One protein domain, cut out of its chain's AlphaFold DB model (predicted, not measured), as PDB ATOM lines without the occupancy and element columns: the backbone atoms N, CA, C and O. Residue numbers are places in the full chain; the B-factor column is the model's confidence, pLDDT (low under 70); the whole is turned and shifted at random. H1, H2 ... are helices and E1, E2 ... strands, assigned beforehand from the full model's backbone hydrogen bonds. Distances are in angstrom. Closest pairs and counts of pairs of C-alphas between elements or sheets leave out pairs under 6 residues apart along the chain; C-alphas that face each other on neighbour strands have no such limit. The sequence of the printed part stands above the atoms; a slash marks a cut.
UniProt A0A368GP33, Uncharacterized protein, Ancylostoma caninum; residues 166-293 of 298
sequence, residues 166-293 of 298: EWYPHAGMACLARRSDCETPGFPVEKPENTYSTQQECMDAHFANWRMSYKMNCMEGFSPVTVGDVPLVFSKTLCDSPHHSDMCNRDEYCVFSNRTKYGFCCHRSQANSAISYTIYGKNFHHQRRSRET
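This is residues 166 to 293 of the 298 residues of an uncharacterized protein of Ancylostoma caninum (UniProt A0A368GP33). A small sandwich, two sheets only partly face to face with their strands crossed, makes the core: E8 with E4, E5 and E7 round it on one side, and the long two-stranded ribbon E3 E9 on the other. The hairpin E1 E2, with H1 packed on it, adds on beside E5, while the final helix H2 lies beyond one end of the ribbon and adds to the longest axis. The 128 printed residues hold two named helices and nine named strands, in the order E1 E2 H1 E3 E4 E5 E6 E7 E8 E9 H2, and each neighbour pair of strands is antiparallel. The class is mixed, helices and strands, with under half of the residues in named elements. The whole is compact, with a radius of gyration of the C-alphas of 15.3 A and spans of 49 by 35 by 27 A.

E8, residues 262 to 268, has three neighbours in a branched sheet. E4, residues 222 to 224, and E5, residues 233 to 235, lie on one side of it, and E7, residues 252 to 256, on the other side. N 267 and O 223 are 3.0 A apart, N 263 and O 234 2.8 A, and N 255 and O 264 2.8 A, each within hydrogen-bond range. E7 and E8 form a hairpin. E3, residues 211 to 217, and E9, residues 274 to 280, are antiparallel at 167 degrees, with N 214 and O 277 2.8 A apart. Their sheet and the branched one stand 10.8 A centre to centre where they face each other, with strands at 49 degrees. E1, residues 166 to 169, and E2, residues 175 to 179, form a hairpin, with N 178 and O 166 2.8 A apart. The closest C-alphas of E2 and E5, Leu 176 and Phe 234, are 4.6 A apart. For H1, residues 199 to 206, and E1 they are Gln 199 and Trp 167, 5.6 A. E6, residues 239 to 241, pairs with no named strand. In H1 and in H2, residues 284 to 293, every O i to N i+4 pair is within hydrogen-bond range.

E1 begins at C-alpha 166, (25.211, 75.599, 9.214). E8 measures 20.5 A from first to last C-alpha, E9 20.3 A and E3 20.1 A. H2 measures 14.2 A and ends at C-alpha 293, (42.112, 105.980, 21.479).

The two C-alphas farthest apart, Arg 250 and Thr 293, are 50.9 A apart. The printed part has no cut, and E2 to H1 is a long link of 19 residues. Confidence is under 70 at residues 171 to 172, 180 to 193 and 287 to 293.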
ATOM      1  N   GLU A 166      25.197  74.928   7.918       85.94
ATOM      2  CA  GLU A 166      25.211  75.599   9.214       85.94
ATOM      3  C   GLU A 166      26.643  75.945   9.609       85.94
ATOM      4  O   GLU A 166      27.589  75.254   9.236       85.94
ATOM      5  N   TRP A 167      26.807  76.987  10.415       86.12
ATOM      6  CA  TRP A 167      28.107  77.454  10.882       86.12
ATOM      7  C   TRP A 167      28.241  77.279  12.385       86.12
ATOM      8  O   TRP A 167      27.304  77.565  13.123       86.12
ATOM      9  N   TYR A 168      29.403  76.838  12.858       86.12
ATOM     10  CA  TYR A 168      29.645  76.624  14.283       86.12
ATOM     11  C   TYR A 168      31.031  77.123  14.707       86.12
ATOM     12  O   TYR A 168      31.958  77.142  13.888       86.12
ATOM     13  N   PRO A 169      31.203  77.552  15.971       85.12
ATOM     14  CA  PRO A 169      32.492  78.011  16.466       85.12
ATOM     15  C   PRO A 169      33.428  76.824  16.723       85.12
ATOM     16  O   PRO A 169      33.073  75.892  17.440       85.12
ATOM     17  N   HIS A 170      34.654  76.878  16.199       83.06
ATOM     18  CA  HIS A 170      35.674  75.865  16.472       83.06
ATOM     19  C   HIS A 170      36.838  76.454  17.277       83.06
ATOM     20  O   HIS A 170      37.429  77.473  16.911       83.06
ATOM     21  N   ALA A 171      37.225  75.779  18.364       69.88
ATOM     22  CA  ALA A 171      38.313  76.215  19.237       69.88
ATOM     23  C   ALA A 171      39.648  76.336  18.473       69.88
ATOM     24  O   ALA A 171      40.068  75.424  17.760       69.88
ATOM     25  N   GLY A 172      40.328  77.480  18.599       66.62
ATOM     26  CA  GLY A 172      41.592  77.743  17.896       66.62
ATOM     27  C   GLY A 172      41.458  77.969  16.381       66.62
ATOM     28  O   GLY A 172      42.475  77.984  15.684       66.62
ATOM     29  N   MET A 173      40.231  78.131  15.888       70.06
ATOM     30  CA  MET A 173      39.872  78.593  14.547       70.06
ATOM     31  C   MET A 173      38.776  79.672  14.666       70.06
ATOM     32  O   MET A 173      38.605  80.273  15.722       70.06
ATOM     33  N   ALA A 174      38.090  79.954  13.562       77.75
ATOM     34  CA  ALA A 174      36.887  80.773  13.498       77.75
ATOM     35  C   ALA A 174      35.666  79.871  13.238       77.75
ATOM     36  O   ALA A 174      35.703  78.669  13.508       77.75
ATOM     37  N   CYS A 175      34.588  80.447  12.715       87.12
ATOM     38  CA  CYS A 175      33.378  79.715  12.375       87.12
ATOM     39  C   CYS A 175      33.565  78.844  11.133       87.12
ATOM     40  O   CYS A 175      33.977  79.339  10.077       87.12
ATOM     41  N   LEU A 176      33.256  77.558  11.278       87.94
ATOM     42  CA  LEU A 176      33.370  76.542  10.239       87.94
ATOM     43  C   LEU A 176      31.994  76.068   9.799       87.94
ATOM     44  O   LEU A 176      31.077  75.959  10.614       87.94
ATOM     45  N   ALA A 177      31.874  75.782   8.511       87.50
ATOM     46  CA  ALA A 177      30.687  75.189   7.945       87.50
ATOM     47  C   ALA A 177      30.615  73.708   8.315       87.50
ATOM     48  O   ALA A 177      31.612  72.981   8.320       87.50
ATOM     49  N   ARG A 178      29.395  73.265   8.562       80.12
ATOM     50  CA  ARG A 178      28.982  71.874   8.576       80.12
ATOM     51  C   ARG A 178      27.696  71.754   7.779       80.12
ATOM     52  O   ARG A 178      27.023  72.742   7.490       80.12
ATOM     53  N   ARG A 179      27.327  70.524   7.493       77.38
ATOM     54  CA  ARG A 179      26.035  70.185   6.925       77.38
ATOM     55  C   ARG A 179      25.178  69.542   8.004       77.38
ATOM     56  O   ARG A 179      25.583  68.539   8.583       77.38
ATOM     57  N   SER A 180      24.029  70.135   8.307       67.19
ATOM     58  CA  SER A 180      23.069  69.567   9.258       67.19
ATOM     59  C   SER A 180      22.197  68.480   8.653       67.19
ATOM     60  O   SER A 180      21.528  67.754   9.384       67.19
ATOM     61  N   ASP A 181      22.223  68.340   7.329       61.50
ATOM     62  CA  ASP A 181      21.554  67.262   6.617       61.50
ATOM     63  C   ASP A 181      22.403  65.978   6.530       61.50
ATOM     64  O   ASP A 181      21.838  64.918   6.278       61.50
ATOM     65  N   CYS A 182      23.715  66.025   6.802       59.81
ATOM     66  CA  CYS A 182      24.573  64.835   6.854       59.81
ATOM     67  C   CYS A 182      24.421  64.104   8.198       59.81
ATOM     68  O   CYS A 182      24.789  64.621   9.251       59.81
ATOM     69  N   GLU A 183      23.908  62.873   8.165       49.44
ATOM     70  CA  GLU A 183      23.597  62.080   9.371       49.44
ATOM     71  C   GLU A 183      24.513  60.848   9.542       49.44
ATOM     72  O   GLU A 183      24.729  60.394  10.665       49.44
ATOM     73  N   THR A 184      25.111  60.339   8.458       44.88
ATOM     74  CA  THR A 184      26.270  59.426   8.498       44.88
ATOM     75  C   THR A 184      27.429  60.155   7.865       44.88
ATOM     76  O   THR A 184      27.530  60.172   6.636       44.88
ATOM     77  N   PRO A 185      28.290  60.783   8.661       48.75
ATOM     78  CA  PRO A 185      29.516  61.270   8.090       48.75
ATOM     79  C   PRO A 185      30.415  60.071   7.764       48.75
ATOM     80  O   PRO A 185      30.468  59.098   8.525       48.75
ATOM     81  N   GLY A 186      31.136  60.137   6.644       47.16
ATOM     82  CA  GLY A 186      32.303  59.272   6.448       47.16
ATOM     83  C   GLY A 186      33.366  59.526   7.528       47.16
ATOM     84  O   GLY A 186      34.231  58.684   7.766       47.16
ATOM     85  N   PHE A 187      33.258  60.669   8.225       51.31
ATOM     86  CA  PHE A 187      34.249  61.203   9.153       51.31
ATOM     87  C   PHE A 187      33.675  61.572  10.533       51.31
ATOM     88  O   PHE A 187      32.487  61.800  10.694       51.31
ATOM     89  N   PRO A 188      34.480  61.676  11.599       52.66
ATOM     90  CA  PRO A 188      33.974  62.124  12.895       52.66
ATOM     91  C   PRO A 188      33.428  63.562  12.805       52.66
ATOM     92  O   PRO A 188      34.185  64.500  12.551       52.66
ATOM     93  N   VAL A 189      32.122  63.741  13.030       55.97
ATOM     94  CA  VAL A 189      31.489  65.066  13.118       55.97
ATOM     95  C   VAL A 189      31.509  65.534  14.564       55.97
ATOM     96  O   VAL A 189      30.988  64.870  15.464       55.97
ATOM     97  N   GLU A 190      32.110  66.699  14.788       59.69
ATOM     98  CA  GLU A 190      32.009  67.399  16.063       59.69
ATOM     99  C   GLU A 190      30.535  67.710  16.347       59.69
ATOM    100  O   GLU A 190      29.787  68.089  15.444       59.69
ATOM    101  N   LYS A 191      30.098  67.533  17.597       59.81
ATOM    102  CA  LYS A 191      28.739  67.869  18.041       59.81
ATOM    103  C   LYS A 191      28.756  69.248  18.713       59.81
ATOM    104  O   LYS A 191      28.874  69.296  19.937       59.81
ATOM    105  N   PRO A 192      28.710  70.362  17.958       62.06
ATOM    106  CA  PRO A 192      28.677  71.690  18.548       62.06
ATOM    107  C   PRO A 192      27.354  71.913  19.280       62.06
ATOM    108  O   PRO A 192      26.304  71.458  18.830       62.06
ATOM    109  N   GLU A 193      27.411  72.644  20.392       61.16
ATOM    110  CA  GLU A 193      26.221  73.017  21.166       61.16
ATOM    111  C   GLU A 193      25.350  74.043  20.427       61.16
ATOM    112  O   GLU A 193      24.128  73.972  20.512       61.16
ATOM    113  N   ASN A 194      25.968  74.956  19.662       77.56
ATOM    114  CA  ASN A 194      25.289  76.034  18.938       77.56
ATOM    115  C   ASN A 194      25.716  76.091  17.467       77.56
ATOM    116  O   ASN A 194      26.906  75.975  17.151       77.56
ATOM    117  N   THR A 195      24.748  76.342  16.584       82.56
ATOM    118  CA  THR A 195      24.971  76.579  15.154       82.56
ATOM    119  C   THR A 195      24.227  77.820  14.665       82.56
ATOM    120  O   THR A 195      23.307  78.313  15.316       82.56
ATOM    121  N   TYR A 196      24.668  78.355  13.529       84.94
ATOM    122  CA  TYR A 196      24.223  79.625  12.960       84.94
ATOM    123  C   TYR A 196      23.928  79.477  11.473       84.94
ATOM    124  O   TYR A 196      24.521  78.635  10.794       84.94
ATOM    125  N   SER A 197      23.044  80.330  10.957       84.19
ATOM    126  CA  SER A 197      22.628  80.269   9.555       84.19
ATOM    127  C   SER A 197      23.692  80.827   8.603       84.19
ATOM    128  O   SER A 197      23.810  80.378   7.464       84.19
ATOM    129  N   THR A 198      24.529  81.753   9.082       86.81
ATOM    130  CA  THR A 198      25.625  82.347   8.307       86.81
ATOM    131  C   THR A 198      26.948  82.351   9.074       86.81
ATOM    132  O   THR A 198      26.985  82.331  10.309       86.81
ATOM    133  N   GLN A 199      28.064  82.430   8.337       87.75
ATOM    134  CA  GLN A 199      29.391  82.557   8.948       87.75
ATOM    135  C   GLN A 199      29.507  83.847   9.773       87.75
ATOM    136  O   GLN A 199      30.120  83.836  10.841       87.75
ATOM    137  N   GLN A 200      28.901  84.942   9.300       88.88
ATOM    138  CA  GLN A 200      28.951  86.246   9.959       88.88
ATOM    139  C   GLN A 200      28.215  86.239  11.301       88.88
ATOM    140  O   GLN A 200      28.761  86.718  12.289       88.88
ATOM    141  N   GLU A 201      27.029  85.630  11.374       89.19
ATOM    142  CA  GLU A 201      26.291  85.488  12.637       89.19
ATOM    143  C   GLU A 201      27.102  84.734  13.693       89.19
ATOM    144  O   GLU A 201      27.210  85.176  14.839       89.19
ATOM    145  N   CYS A 202      27.732  83.627  13.298       89.31
ATOM    146  CA  CYS A 202      28.603  82.871  14.190       89.31
ATOM    147  C   CYS A 202      29.813  83.708  14.644       89.31
ATOM    148  O   CYS A 202      30.161  83.721  15.832       89.31
ATOM    149  N   MET A 203      30.443  84.438  13.715       88.88
ATOM    150  CA  MET A 203      31.564  85.329  14.023       88.88
ATOM    151  C   MET A 203      31.151  86.422  15.007       88.88
ATOM    152  O   MET A 203      31.882  86.710  15.949       88.88
ATOM    153  N   ASP A 204      29.966  86.991  14.850       87.81
ATOM    154  CA  ASP A 204      29.453  88.049  15.712       87.81
ATOM    155  C   ASP A 204      29.054  87.561  17.102       87.81
ATOM    156  O   ASP A 204      29.125  88.329  18.067       87.81
ATOM    157  N   ALA A 205      28.640  86.301  17.221       87.25
ATOM    158  CA  ALA A 205      28.270  85.693  18.490       87.25
ATOM    159  C   ALA A 205      29.495  85.280  19.319       87.25
ATOM    160  O   ALA A 205      29.567  85.595  20.507       87.25
ATOM    161  N   HIS A 206      30.475  84.618  18.699       87.94
ATOM    162  CA  HIS A 206      31.582  83.975  19.422       87.94
ATOM    163  C   HIS A 206      32.937  84.660  19.248       87.94
ATOM    164  O   HIS A 206      33.820  84.532  20.097       87.94
ATOM    165  N   PHE A 207      33.102  85.421  18.172       87.56
ATOM    166  CA  PHE A 207      34.366  86.030  17.769       87.56
ATOM    167  C   PHE A 207      34.193  87.525  17.474       87.56
ATOM    168  O   PHE A 207      34.905  88.089  16.646       87.56
ATOM    169  N   ALA A 208      33.269  88.186  18.186       85.94
ATOM    170  CA  ALA A 208      32.838  89.564  17.924       85.94
ATOM    171  C   ALA A 208      33.998  90.568  17.811       85.94
ATOM    172  O   ALA A 208      33.882  91.579  17.130       85.94
ATOM    173  N   ASN A 209      35.116  90.294  18.481       85.56
ATOM    174  CA  ASN A 209      36.292  91.159  18.565       85.56
ATOM    175  C   ASN A 209      37.485  90.661  17.738       85.56
ATOM    176  O   ASN A 209      38.604  91.135  17.925       85.56
ATOM    177  N   TRP A 210      37.291  89.650  16.896       84.38
ATOM    178  CA  TRP A 210      38.363  88.980  16.166       84.38
ATOM    179  C   TRP A 210      38.267  89.291  14.672       84.38
ATOM    180  O   TRP A 210      37.212  89.656  14.152       84.38
ATOM    181  N   ARG A 211      39.397  89.126  13.981       86.75
ATOM    182  CA  ARG A 211      39.455  89.038  12.521       86.75
ATOM    183  C   ARG A 211      40.028  87.685  12.138       86.75
ATOM    184  O   ARG A 211      40.941  87.203  12.811       86.75
ATOM    185  N   MET A 212      39.545  87.118  11.045       84.06
ATOM    186  CA  MET A 212      40.095  85.898  10.467       84.06
ATOM    187  C   MET A 212      40.307  86.094   8.973       84.06
ATOM    188  O   MET A 212      39.435  86.629   8.297       84.06
ATOM    189  N   SER A 213      41.455  85.648   8.465       86.19
ATOM    190  CA  SER A 213      41.781  85.706   7.042       86.19
ATOM    191  C   SER A 213      42.078  84.306   6.522       86.19
ATOM    192  O   SER A 213      42.934  83.602   7.057       86.19
ATOM    193  N   TYR A 214      41.390  83.924   5.456       85.00
ATOM    194  CA  TYR A 214      41.569  82.670   4.744       85.00
ATOM    195  C   TYR A 214      42.286  82.940   3.429       85.00
ATOM    196  O   TYR A 214      41.964  83.894   2.718       85.00
ATOM    197  N   LYS A 215      43.246  82.080   3.095       86.69
ATOM    198  CA  LYS A 215      43.915  82.085   1.798       86.69
ATOM    199  C   LYS A 215      43.686  80.731   1.151       86.69
ATOM    200  O   LYS A 215      44.210  79.728   1.629       86.69
ATOM    201  N   MET A 216      42.892  80.718   0.092       88.44
ATOM    202  CA  MET A 216      42.460  79.507  -0.594       88.44
ATOM    203  C   MET A 216      43.051  79.502  -1.991       88.44
ATOM    204  O   MET A 216      42.888  80.470  -2.729       88.44
ATOM    205  N   ASN A 217      43.729  78.412  -2.336       89.50
ATOM    206  CA  ASN A 217      44.311  78.208  -3.655       89.50
ATOM    207  C   ASN A 217      43.819  76.866  -4.210       89.50
ATOM    208  O   ASN A 217      44.038  75.824  -3.589       89.50
ATOM    209  N   CYS A 218      43.180  76.908  -5.369       88.75
ATOM    210  CA  CYS A 218      42.802  75.767  -6.187       88.75
ATOM    211  C   CYS A 218      43.841  75.537  -7.297       88.75
ATOM    212  O   CYS A 218      44.748  76.345  -7.509       88.75
ATOM    213  N   MET A 219      43.716  74.413  -8.003       85.12
ATOM    214  CA  MET A 219      44.487  74.147  -9.213       85.12
ATOM    215  C   MET A 219      44.054  75.104 -10.329       85.12
ATOM    216  O   MET A 219      42.975  75.696 -10.283       85.12
ATOM    217  N   GLU A 220      44.901  75.262 -11.341       84.69
ATOM    218  CA  GLU A 220      44.573  76.062 -12.520       84.69
ATOM    219  C   GLU A 220      43.291  75.548 -13.204       84.69
ATOM    220  O   GLU A 220      43.100  74.342 -13.356       84.69
ATOM    221  N   GLY A 221      42.389  76.463 -13.583       83.62
ATOM    222  CA  GLY A 221      41.074  76.127 -14.151       83.62
ATOM    223  C   GLY A 221      39.988  75.769 -13.125       83.62
ATOM    224  O   GLY A 221      38.911  75.294 -13.504       83.62
ATOM    225  N   PHE A 222      40.253  75.987 -11.835       89.06
ATOM    226  CA  PHE A 222      39.303  75.802 -10.739       89.06
ATOM    227  C   PHE A 222      39.295  77.024  -9.824       89.06
ATOM    228  O   PHE A 222      40.324  77.673  -9.658       89.06
ATOM    229  N   SER A 223      38.160  77.307  -9.183       89.38
ATOM    230  CA  SER A 223      38.035  78.369  -8.179       89.38
ATOM    231  C   SER A 223      37.455  77.844  -6.865       89.38
ATOM    232  O   SER A 223      36.703  76.862  -6.880       89.38
ATOM    233  N   PRO A 224      37.785  78.478  -5.721       90.81
ATOM    234  CA  PRO A 224      37.171  78.139  -4.445       90.81
ATOM    235  C   PRO A 224      35.657  78.327  -4.502       90.81
ATOM    236  O   PRO A 224      35.167  79.320  -5.036       90.81
ATOM    237  N   VAL A 225      34.926  77.381  -3.924       89.81
ATOM    238  CA  VAL A 225      33.469  77.443  -3.825       89.81
ATOM    239  C   VAL A 225      33.051  78.480  -2.784       89.81
ATOM    240  O   VAL A 225      33.571  78.503  -1.663       89.81
ATOM    241  N   THR A 226      32.059  79.296  -3.136       87.06
ATOM    242  CA  THR A 226      31.405  80.246  -2.234       87.06
ATOM    243  C   THR A 226      29.925  79.910  -2.045       87.06
ATOM    244  O   THR A 226      29.284  79.291  -2.894       87.06
ATOM    245  N   VAL A 227      29.375  80.316  -0.904       81.12
ATOM    246  CA  VAL A 227      27.965  80.213  -0.530       81.12
ATOM    247  C   VAL A 227      27.516  81.613  -0.128       81.12
ATOM    248  O   VAL A 227      27.970  82.130   0.889       81.12
ATOM    249  N   GLY A 228      26.673  82.250  -0.949       72.69
ATOM    250  CA  GLY A 228      26.239  83.635  -0.719       72.69
ATOM    251  C   GLY A 228      27.418  84.603  -0.554       72.69
ATOM    252  O   GLY A 228      27.466  85.339   0.424       72.69
ATOM    253  N   ASP A 229      28.403  84.520  -1.456       76.38
ATOM    254  CA  ASP A 229      29.652  85.308  -1.477       76.38
ATOM    255  C   ASP A 229      30.662  85.035  -0.349       76.38
ATOM    256  O   ASP A 229      31.739  85.635  -0.305       76.38
ATOM    257  N   VAL A 230      30.374  84.076   0.530       82.19
ATOM    258  CA  VAL A 230      31.275  83.647   1.603       82.19
ATOM    259  C   VAL A 230      31.961  82.337   1.209       82.19
ATOM    260  O   VAL A 230      31.287  81.421   0.745       82.19
ATOM    261  N   PRO A 231      33.283  82.184   1.374       84.44
ATOM    262  CA  PRO A 231      33.948  80.928   1.051       84.44
ATOM    263  C   PRO A 231      33.473  79.777   1.937       84.44
ATOM    264  O   PRO A 231      33.342  79.921   3.153       84.44
ATOM    265  N   LEU A 232      33.286  78.605   1.333       89.38
ATOM    266  CA  LEU A 232      32.943  77.394   2.065       89.38
ATOM    267  C   LEU A 232      34.188  76.831   2.765       89.38
ATOM    268  O   LEU A 232      35.009  76.153   2.147       89.38
ATOM    269  N   VAL A 233      34.313  77.103   4.065       89.75
ATOM    270  CA  VAL A 233      35.433  76.646   4.899       89.75
ATOM    271  C   VAL A 233      34.917  75.750   6.014       89.75
ATOM    272  O   VAL A 233      34.013  76.140   6.745       89.75
ATOM    273  N   PHE A 234      35.507  74.572   6.182       88.38
ATOM    274  CA  PHE A 234      35.039  73.555   7.127       88.38
ATOM    275  C   PHE A 234      36.207  72.789   7.763       88.38
ATOM    276  O   PHE A 234      37.373  73.025   7.432       88.38
ATOM    277  N   SER A 235      35.924  71.894   8.713       85.69
ATOM    278  CA  SER A 235      36.978  71.099   9.357       85.69
ATOM    279  C   SER A 235      37.678  70.207   8.335       85.69
ATOM    280  O   SER A 235      37.030  69.461   7.607       85.69
ATOM    281  N   LYS A 236      39.016  70.211   8.321       83.69
ATOM    282  CA  LYS A 236      39.771  69.351   7.396       83.69
ATOM    283  C   LYS A 236      39.497  67.856   7.582       83.69
ATOM    284  O   LYS A 236      39.777  67.090   6.675       83.69
ATOM    285  N   THR A 237      38.987  67.448   8.747       78.69
ATOM    286  CA  THR A 237      38.640  66.048   9.032       78.69
ATOM    287  C   THR A 237      37.489  65.546   8.172       78.69
ATOM    288  O   THR A 237      37.327  64.343   8.063       78.69
ATOM    289  N   LEU A 238      36.725  66.444   7.545       79.56
ATOM    290  CA  LEU A 238      35.635  66.119   6.621       79.56
ATOM    291  C   LEU A 238      36.130  65.866   5.185       79.56
ATOM    292  O   LEU A 238      35.326  65.847   4.249       79.56
ATOM    293  N   CYS A 239      37.446  65.721   5.005       80.56
ATOM    294  CA  CYS A 239      38.079  65.311   3.760       80.56
ATOM    295  C   CYS A 239      39.113  64.226   4.015       80.56
ATOM    296  O   CYS A 239      40.029  64.406   4.816       80.56
ATOM    297  N   ASP A 240      38.993  63.142   3.263       75.56
ATOM    298  CA  ASP A 240      39.950  62.032   3.271       75.56
ATOM    299  C   ASP A 240      40.801  62.011   2.011       75.56
ATOM    300  O   ASP A 240      42.009  61.788   2.048       75.56
ATOM    301  N   SER A 241      40.185  62.343   0.879       77.12
ATOM    302  CA  SER A 241      40.883  62.510  -0.388       77.12
ATOM    303  C   SER A 241      40.250  63.642  -1.199       77.12
ATOM    304  O   SER A 241      39.148  64.090  -0.873       77.12
ATOM    305  N   PRO A 242      40.909  64.125  -2.270       79.19
ATOM    306  CA  PRO A 242      40.354  65.189  -3.100       79.19
ATOM    307  C   PRO A 242      38.930  64.908  -3.589       79.19
ATOM    308  O   PRO A 242      38.143  65.835  -3.683       79.19
ATOM    309  N   HIS A 243      38.556  63.651  -3.830       79.31
ATOM    310  CA  HIS A 243      37.218  63.286  -4.318       79.31
ATOM    311  C   HIS A 243      36.364  62.555  -3.273       79.31
ATOM    312  O   HIS A 243      35.360  61.939  -3.622       79.31
ATOM    313  N   HIS A 244      36.761  62.604  -2.000       75.06
ATOM    314  CA  HIS A 244      36.027  61.988  -0.901       75.06
ATOM    315  C   HIS A 244      35.922  62.968   0.271       75.06
ATOM    316  O   HIS A 244      36.878  63.174   1.026       75.06
ATOM    317  N   SER A 245      34.762  63.620   0.366       78.31
ATOM    318  CA  SER A 245      34.452  64.618   1.380       78.31
ATOM    319  C   SER A 245      32.956  64.643   1.680       78.31
ATOM    320  O   SER A 245      32.139  64.615   0.763       78.31
ATOM    321  N   ASP A 246      32.617  64.829   2.956       76.44
ATOM    322  CA  ASP A 246      31.232  65.040   3.395       76.44
ATOM    323  C   ASP A 246      30.703  66.448   3.025       76.44
ATOM    324  O   ASP A 246      29.515  66.735   3.177       76.44
ATOM    325  N   MET A 247      31.572  67.352   2.549       83.62
ATOM    326  CA  MET A 247      31.254  68.768   2.318       83.62
ATOM    327  C   MET A 247      31.243  69.181   0.844       83.62
ATOM    328  O   MET A 247      30.514  70.111   0.492       83.62
ATOM    329  N   CYS A 248      32.040  68.541  -0.011       84.12
ATOM    330  CA  CYS A 248      32.149  68.912  -1.423       84.12
ATOM    331  C   CYS A 248      31.155  68.141  -2.292       84.12
ATOM    332  O   CYS A 248      30.896  66.963  -2.058       84.12
ATOM    333  N   ASN A 249      30.602  68.810  -3.305       81.44
ATOM    334  CA  ASN A 249      29.735  68.152  -4.281       81.44
ATOM    335  C   ASN A 249      30.542  67.206  -5.184       81.44
ATOM    336  O   ASN A 249      31.769  67.256  -5.252       81.44
ATOM    337  N   ARG A 250      29.837  66.342  -5.922       73.81
ATOM    338  CA  ARG A 250      30.443  65.303  -6.771       73.81
ATOM    339  C   ARG A 250      31.357  65.851  -7.878       73.81
ATOM    340  O   ARG A 250      32.274  65.160  -8.308       73.81
ATOM    341  N   ASP A 251      31.074  67.048  -8.375       78.31
ATOM    342  CA  ASP A 251      31.827  67.755  -9.415       78.31
ATOM    343  C   ASP A 251      32.929  68.672  -8.853       78.31
ATOM    344  O   ASP A 251      33.622  69.369  -9.600       78.31
ATOM    345  N   GLU A 252      33.117  68.644  -7.539       86.31
ATOM    346  CA  GLU A 252      34.109  69.419  -6.817       86.31
ATOM    347  C   GLU A 252      35.214  68.511  -6.289       86.31
ATOM    348  O   GLU A 252      35.107  67.283  -6.261       86.31
ATOM    349  N   TYR A 253      36.297  69.128  -5.834       86.94
ATOM    350  CA  TYR A 253      37.293  68.415  -5.056       86.94
ATOM    351  C   TYR A 253      37.637  69.175  -3.782       86.94
ATOM    352  O   TYR A 253      37.639  70.409  -3.743       86.94
ATOM    353  N   CYS A 254      37.932  68.425  -2.727       88.19
ATOM    354  CA  CYS A 254      38.358  68.983  -1.463       88.19
ATOM    355  C   CYS A 254      39.850  69.315  -1.471       88.19
ATOM    356  O   CYS A 254      40.697  68.483  -1.805       88.19
ATOM    357  N   VAL A 255      40.178  70.523  -1.020       88.56
ATOM    358  CA  VAL A 255      41.539  70.942  -0.697       88.56
ATOM    359  C   VAL A 255      41.714  70.963   0.813       88.56
ATOM    360  O   VAL A 255      41.025  71.687   1.531       88.56
ATOM    361  N   PHE A 256      42.697  70.207   1.292       86.56
ATOM    362  CA  PHE A 256      43.114  70.188   2.688       86.56
ATOM    363  C   PHE A 256      44.633  69.997   2.776       86.56
ATOM    364  O   PHE A 256      45.273  69.473   1.866       86.56
ATOM    365  N   SER A 257      45.241  70.467   3.864       78.50
ATOM    366  CA  SER A 257      46.680  70.333   4.098       78.50
ATOM    367  C   SER A 257      46.955  70.016   5.559       78.50
ATOM    368  O   SER A 257      46.250  70.468   6.459       78.50
ATOM    369  N   ASN A 258      48.061  69.323   5.823       73.81
ATOM    370  CA  ASN A 258      48.556  69.149   7.189       73.81
ATOM    371  C   ASN A 258      48.958  70.480   7.845       73.81
ATOM    372  O   ASN A 258      48.949  70.573   9.069       73.81
ATOM    373  N   ARG A 259      49.257  71.516   7.044       74.06
ATOM    374  CA  ARG A 259      49.621  72.860   7.526       74.06
ATOM    375  C   ARG A 259      48.417  73.733   7.878       74.06
ATOM    376  O   ARG A 259      48.579  74.713   8.598       74.06
ATOM    377  N   THR A 260      47.229  73.401   7.381       73.75
ATOM    378  CA  THR A 260      45.986  74.100   7.720       73.75
ATOM    379  C   THR A 260      45.160  73.252   8.685       73.75
ATOM    380  O   THR A 260      45.332  72.036   8.804       73.75
ATOM    381  N   LYS A 261      44.279  73.907   9.443       78.38
ATOM    382  CA  LYS A 261      43.283  73.233  10.291       78.38
ATOM    383  C   LYS A 261      41.908  73.128   9.613       78.38
ATOM    384  O   LYS A 261      41.022  72.471  10.140       78.38
ATOM    385  N   TYR A 262      41.764  73.726   8.431       86.19
ATOM    386  CA  TYR A 262      40.533  73.771   7.650       86.19
ATOM    387  C   TYR A 262      40.715  73.135   6.267       86.19
ATOM    388  O   TYR A 262      41.840  73.075   5.750       86.19
ATOM    389  N   GLY A 263      39.596  72.695   5.696       89.44
ATOM    390  CA  GLY A 263      39.425  72.334   4.293       89.44
ATOM    391  C   GLY A 263      38.457  73.288   3.586       89.44
ATOM    392  O   GLY A 263      37.752  74.067   4.234       89.44
ATOM    393  N   PHE A 264      38.466  73.254   2.257       91.88
ATOM    394  CA  PHE A 264      37.529  73.977   1.390       91.88
ATOM    395  C   PHE A 264      37.323  73.207   0.079       91.88
ATOM    396  O   PHE A 264      38.126  72.338  -0.264       91.88
ATOM    397  N   CYS A 265      36.260  73.527  -0.656       91.00
ATOM    398  CA  CYS A 265      35.951  72.892  -1.939       91.00
ATOM    399  C   CYS A 265      36.383  73.772  -3.113       91.00
ATOM    400  O   CYS A 265      36.287  75.000  -3.053       91.00
ATOM    401  N   CYS A 266      36.825  73.137  -4.193       90.25
ATOM    402  CA  CYS A 266      37.144  73.772  -5.465       90.25
ATOM    403  C   CYS A 266      36.252  73.196  -6.563       90.25
ATOM    404  O   CYS A 266      36.090  71.980  -6.652       90.25
ATOM    405  N   HIS A 267      35.728  74.063  -7.425       88.94
ATOM    406  CA  HIS A 267      34.910  73.676  -8.573       88.94
ATOM    407  C   HIS A 267      35.519  74.215  -9.866       88.94
ATOM    408  O   HIS A 267      36.300  75.173  -9.853       88.94
ATOM    409  N   ARG A 268      35.194  73.581 -10.994       86.62
ATOM    410  CA  ARG A 268      35.726  73.992 -12.297       86.62
ATOM    411  C   ARG A 268      35.222  75.390 -12.645       86.62
ATOM    412  O   ARG A 268      34.023  75.652 -12.562       86.62
ATOM    413  N   SER A 269      36.131  76.282 -13.024       83.44
ATOM    414  CA  SER A 269      35.818  77.695 -13.230       83.44
ATOM    415  C   SER A 269      36.857  78.388 -14.101       83.44
ATOM    416  O   SER A 269      38.028  78.024 -14.103       83.44
ATOM    417  N   GLN A 270      36.425  79.421 -14.823       72.75
ATOM    418  CA  GLN A 270      37.324  80.337 -15.533       72.75
ATOM    419  C   GLN A 270      37.832  81.480 -14.632       72.75
ATOM    420  O   GLN A 270      38.615  82.313 -15.080       72.75
ATOM    421  N   ALA A 271      37.370  81.546 -13.379       73.69
ATOM    422  CA  ALA A 271      37.755  82.569 -12.413       73.69
ATOM    423  C   ALA A 271      39.123  82.294 -11.761       73.69
ATOM    424  O   ALA A 271      39.724  81.234 -11.934       73.69
ATOM    425  N   ASN A 272      39.601  83.266 -10.974       71.44
ATOM    426  CA  ASN A 272      40.877  83.183 -10.262       71.44
ATOM    427  C   ASN A 272      40.971  81.921  -9.393       71.44
ATOM    428  O   ASN A 272      40.121  81.670  -8.535       71.44
ATOM    429  N   SER A 273      42.075  81.189  -9.546       79.19
ATOM    430  CA  SER A 273      42.374  79.994  -8.753       79.19
ATOM    431  C   SER A 273      42.799  80.298  -7.319       79.19
ATOM    432  O   SER A 273      42.860  79.391  -6.496       79.19
ATOM    433  N   ALA A 274      43.053  81.565  -6.982       81.25
ATOM    434  CA  ALA A 274      43.439  81.998  -5.646       81.25
ATOM    435  C   ALA A 274      42.529  83.121  -5.136       81.25
ATOM    436  O   ALA A 274      42.339  84.135  -5.809       81.25
ATOM    437  N   ILE A 275      42.015  82.962  -3.915       82.75
ATOM    438  CA  ILE A 275      41.183  83.957  -3.231       82.75
ATOM    439  C   ILE A 275      41.729  84.186  -1.822       82.75
ATOM    440  O   ILE A 275      42.094  83.250  -1.106       82.75
ATOM    441  N   SER A 276      41.778  85.453  -1.414       85.44
ATOM    442  CA  SER A 276      42.004  85.848  -0.023       85.44
ATOM    443  C   SER A 276      40.726  86.473   0.516       85.44
ATOM    444  O   SER A 276      40.240  87.455  -0.036       85.44
ATOM    445  N   TYR A 277      40.182  85.899   1.583       86.06
ATOM    446  CA  TYR A 277      38.935  86.344   2.199       86.06
ATOM    447  C   TYR A 277      39.193  86.708   3.654       86.06
ATOM    448  O   TYR A 277      39.895  85.981   4.352       86.06
ATOM    449  N   THR A 278      38.659  87.833   4.120       87.88
ATOM    450  CA  THR A 278      38.785  88.252   5.520       87.88
ATOM    451  C   THR A 278      37.414  88.550   6.089       87.88
ATOM    452  O   THR A 278      36.654  89.304   5.488       87.88
ATOM    453  N   ILE A 279      37.138  87.990   7.262       87.31
ATOM    454  CA  ILE A 279      35.904  88.188   8.013       87.31
ATOM    455  C   ILE A 279      36.213  88.820   9.369       87.31
ATOM    456  O   ILE A 279      37.222  88.507  10.013       87.31
ATOM    457  N   TYR A 280      35.346  89.733   9.789       88.69
ATOM    458  CA  TYR A 280      35.486  90.518  11.011       88.69
ATOM    459  C   TYR A 280      34.274  90.281  11.900       88.69
ATOM    460  O   TYR A 280      33.155  90.253  11.400       88.69
ATOM    461  N   GLY A 281      34.473  90.155  13.209       87.75
ATOM    462  CA  GLY A 281      33.357  90.223  14.148       87.75
ATOM    463  C   GLY A 281      32.817  91.654  14.287       87.75
ATOM    464  O   GLY A 281      33.565  92.627  14.147       87.75
ATOM    465  N   LYS A 282      31.531  91.785  14.626       88.31
ATOM    466  CA  LYS A 282      30.779  93.052  14.744       88.31
ATOM    467  C   LYS A 282      31.458  94.157  15.555       88.31
ATOM    468  O   LYS A 282      31.290  95.339  15.274       88.31
ATOM    469  N   ASN A 283      32.252  93.787  16.554       86.25
ATOM    470  CA  ASN A 283      32.902  94.715  17.472       86.25
ATOM    471  C   ASN A 283      34.386  94.938  17.143       86.25
ATOM    472  O   ASN A 283      35.028  95.766  17.792       86.25
ATOM    473  N   PHE A 284      34.945  94.252  16.140       83.06
ATOM    474  CA  PHE A 284      36.370  94.315  15.809       83.06
ATOM    475  C   PHE A 284      36.834  95.751  15.533       83.06
ATOM    476  O   PHE A 284      37.814  96.222  16.111       83.06
ATOM    477  N   HIS A 285      36.097  96.485  14.696       77.38
ATOM    478  CA  HIS A 285      36.440  97.867  14.355       77.38
ATOM    479  C   HIS A 285      36.229  98.841  15.525       77.38
ATOM    480  O   HIS A 285      37.029  99.760  15.698       77.38
ATOM    481  N   HIS A 286      35.214  98.619  16.367       71.06
ATOM    482  CA  HIS A 286      34.976  99.431  17.564       71.06
ATOM    483  C   HIS A 286      36.064  99.232  18.626       71.06
ATOM    484  O   HIS A 286      36.552 100.209  19.192       71.06
ATOM    485  N   GLN A 287      36.509  97.992  18.854       60.72
ATOM    486  CA  GLN A 287      37.631  97.711  19.750       60.72
ATOM    487  C   GLN A 287      38.966  98.209  19.211       60.72
ATOM    488  O   GLN A 287      39.806  98.667  19.982       60.72
ATOM    489  N   ARG A 288      39.184  98.120  17.896       63.06
ATOM    490  CA  ARG A 288      40.391  98.673  17.285       63.06
ATOM    491  C   ARG A 288      40.461 100.182  17.507       63.06
ATOM    492  O   ARG A 288      41.487 100.658  17.976       63.06
ATOM    493  N   ARG A 289      39.354 100.896  17.274       59.53
ATOM    494  CA  ARG A 289      39.265 102.335  17.545       59.53
ATOM    495  C   ARG A 289      39.474 102.652  19.022       59.53
ATOM    496  O   ARG A 289      40.269 103.532  19.303       59.53
ATOM    497  N   SER A 290      38.852 101.925  19.957       57.16
ATOM    498  CA  SER A 290      39.014 102.188  21.400       57.16
ATOM    499  C   SER A 290      40.411 101.859  21.936       57.16
ATOM    500  O   SER A 290      40.896 102.541  22.836       57.16
ATOM    501  N   ARG A 291      41.094 100.854  21.371       57.22
ATOM    502  CA  ARG A 291      42.520 100.611  21.630       57.22
ATOM    503  C   ARG A 291      43.380 101.730  21.059       57.22
ATOM    504  O   ARG A 291      44.229 102.230  21.775       57.22
ATOM    505  N   GLU A 292      43.129 102.158  19.825       55.00
ATOM    506  CA  GLU A 292      43.825 103.302  19.226       55.00
ATOM    507  C   GLU A 292      43.573 104.595  20.030       55.00
ATOM    508  O   GLU A 292      44.507 105.360  20.214       55.00
ATOM    509  N   THR A 293      42.385 104.805  20.618       49.78
ATOM    510  CA  THR A 293      42.112 105.980  21.479       49.78
ATOM    511  C   THR A 293      42.792 105.881  22.847       49.78
ATOM    512  O   THR A 293      43.329 106.869  23.329       49.78
TER     513      THR A 293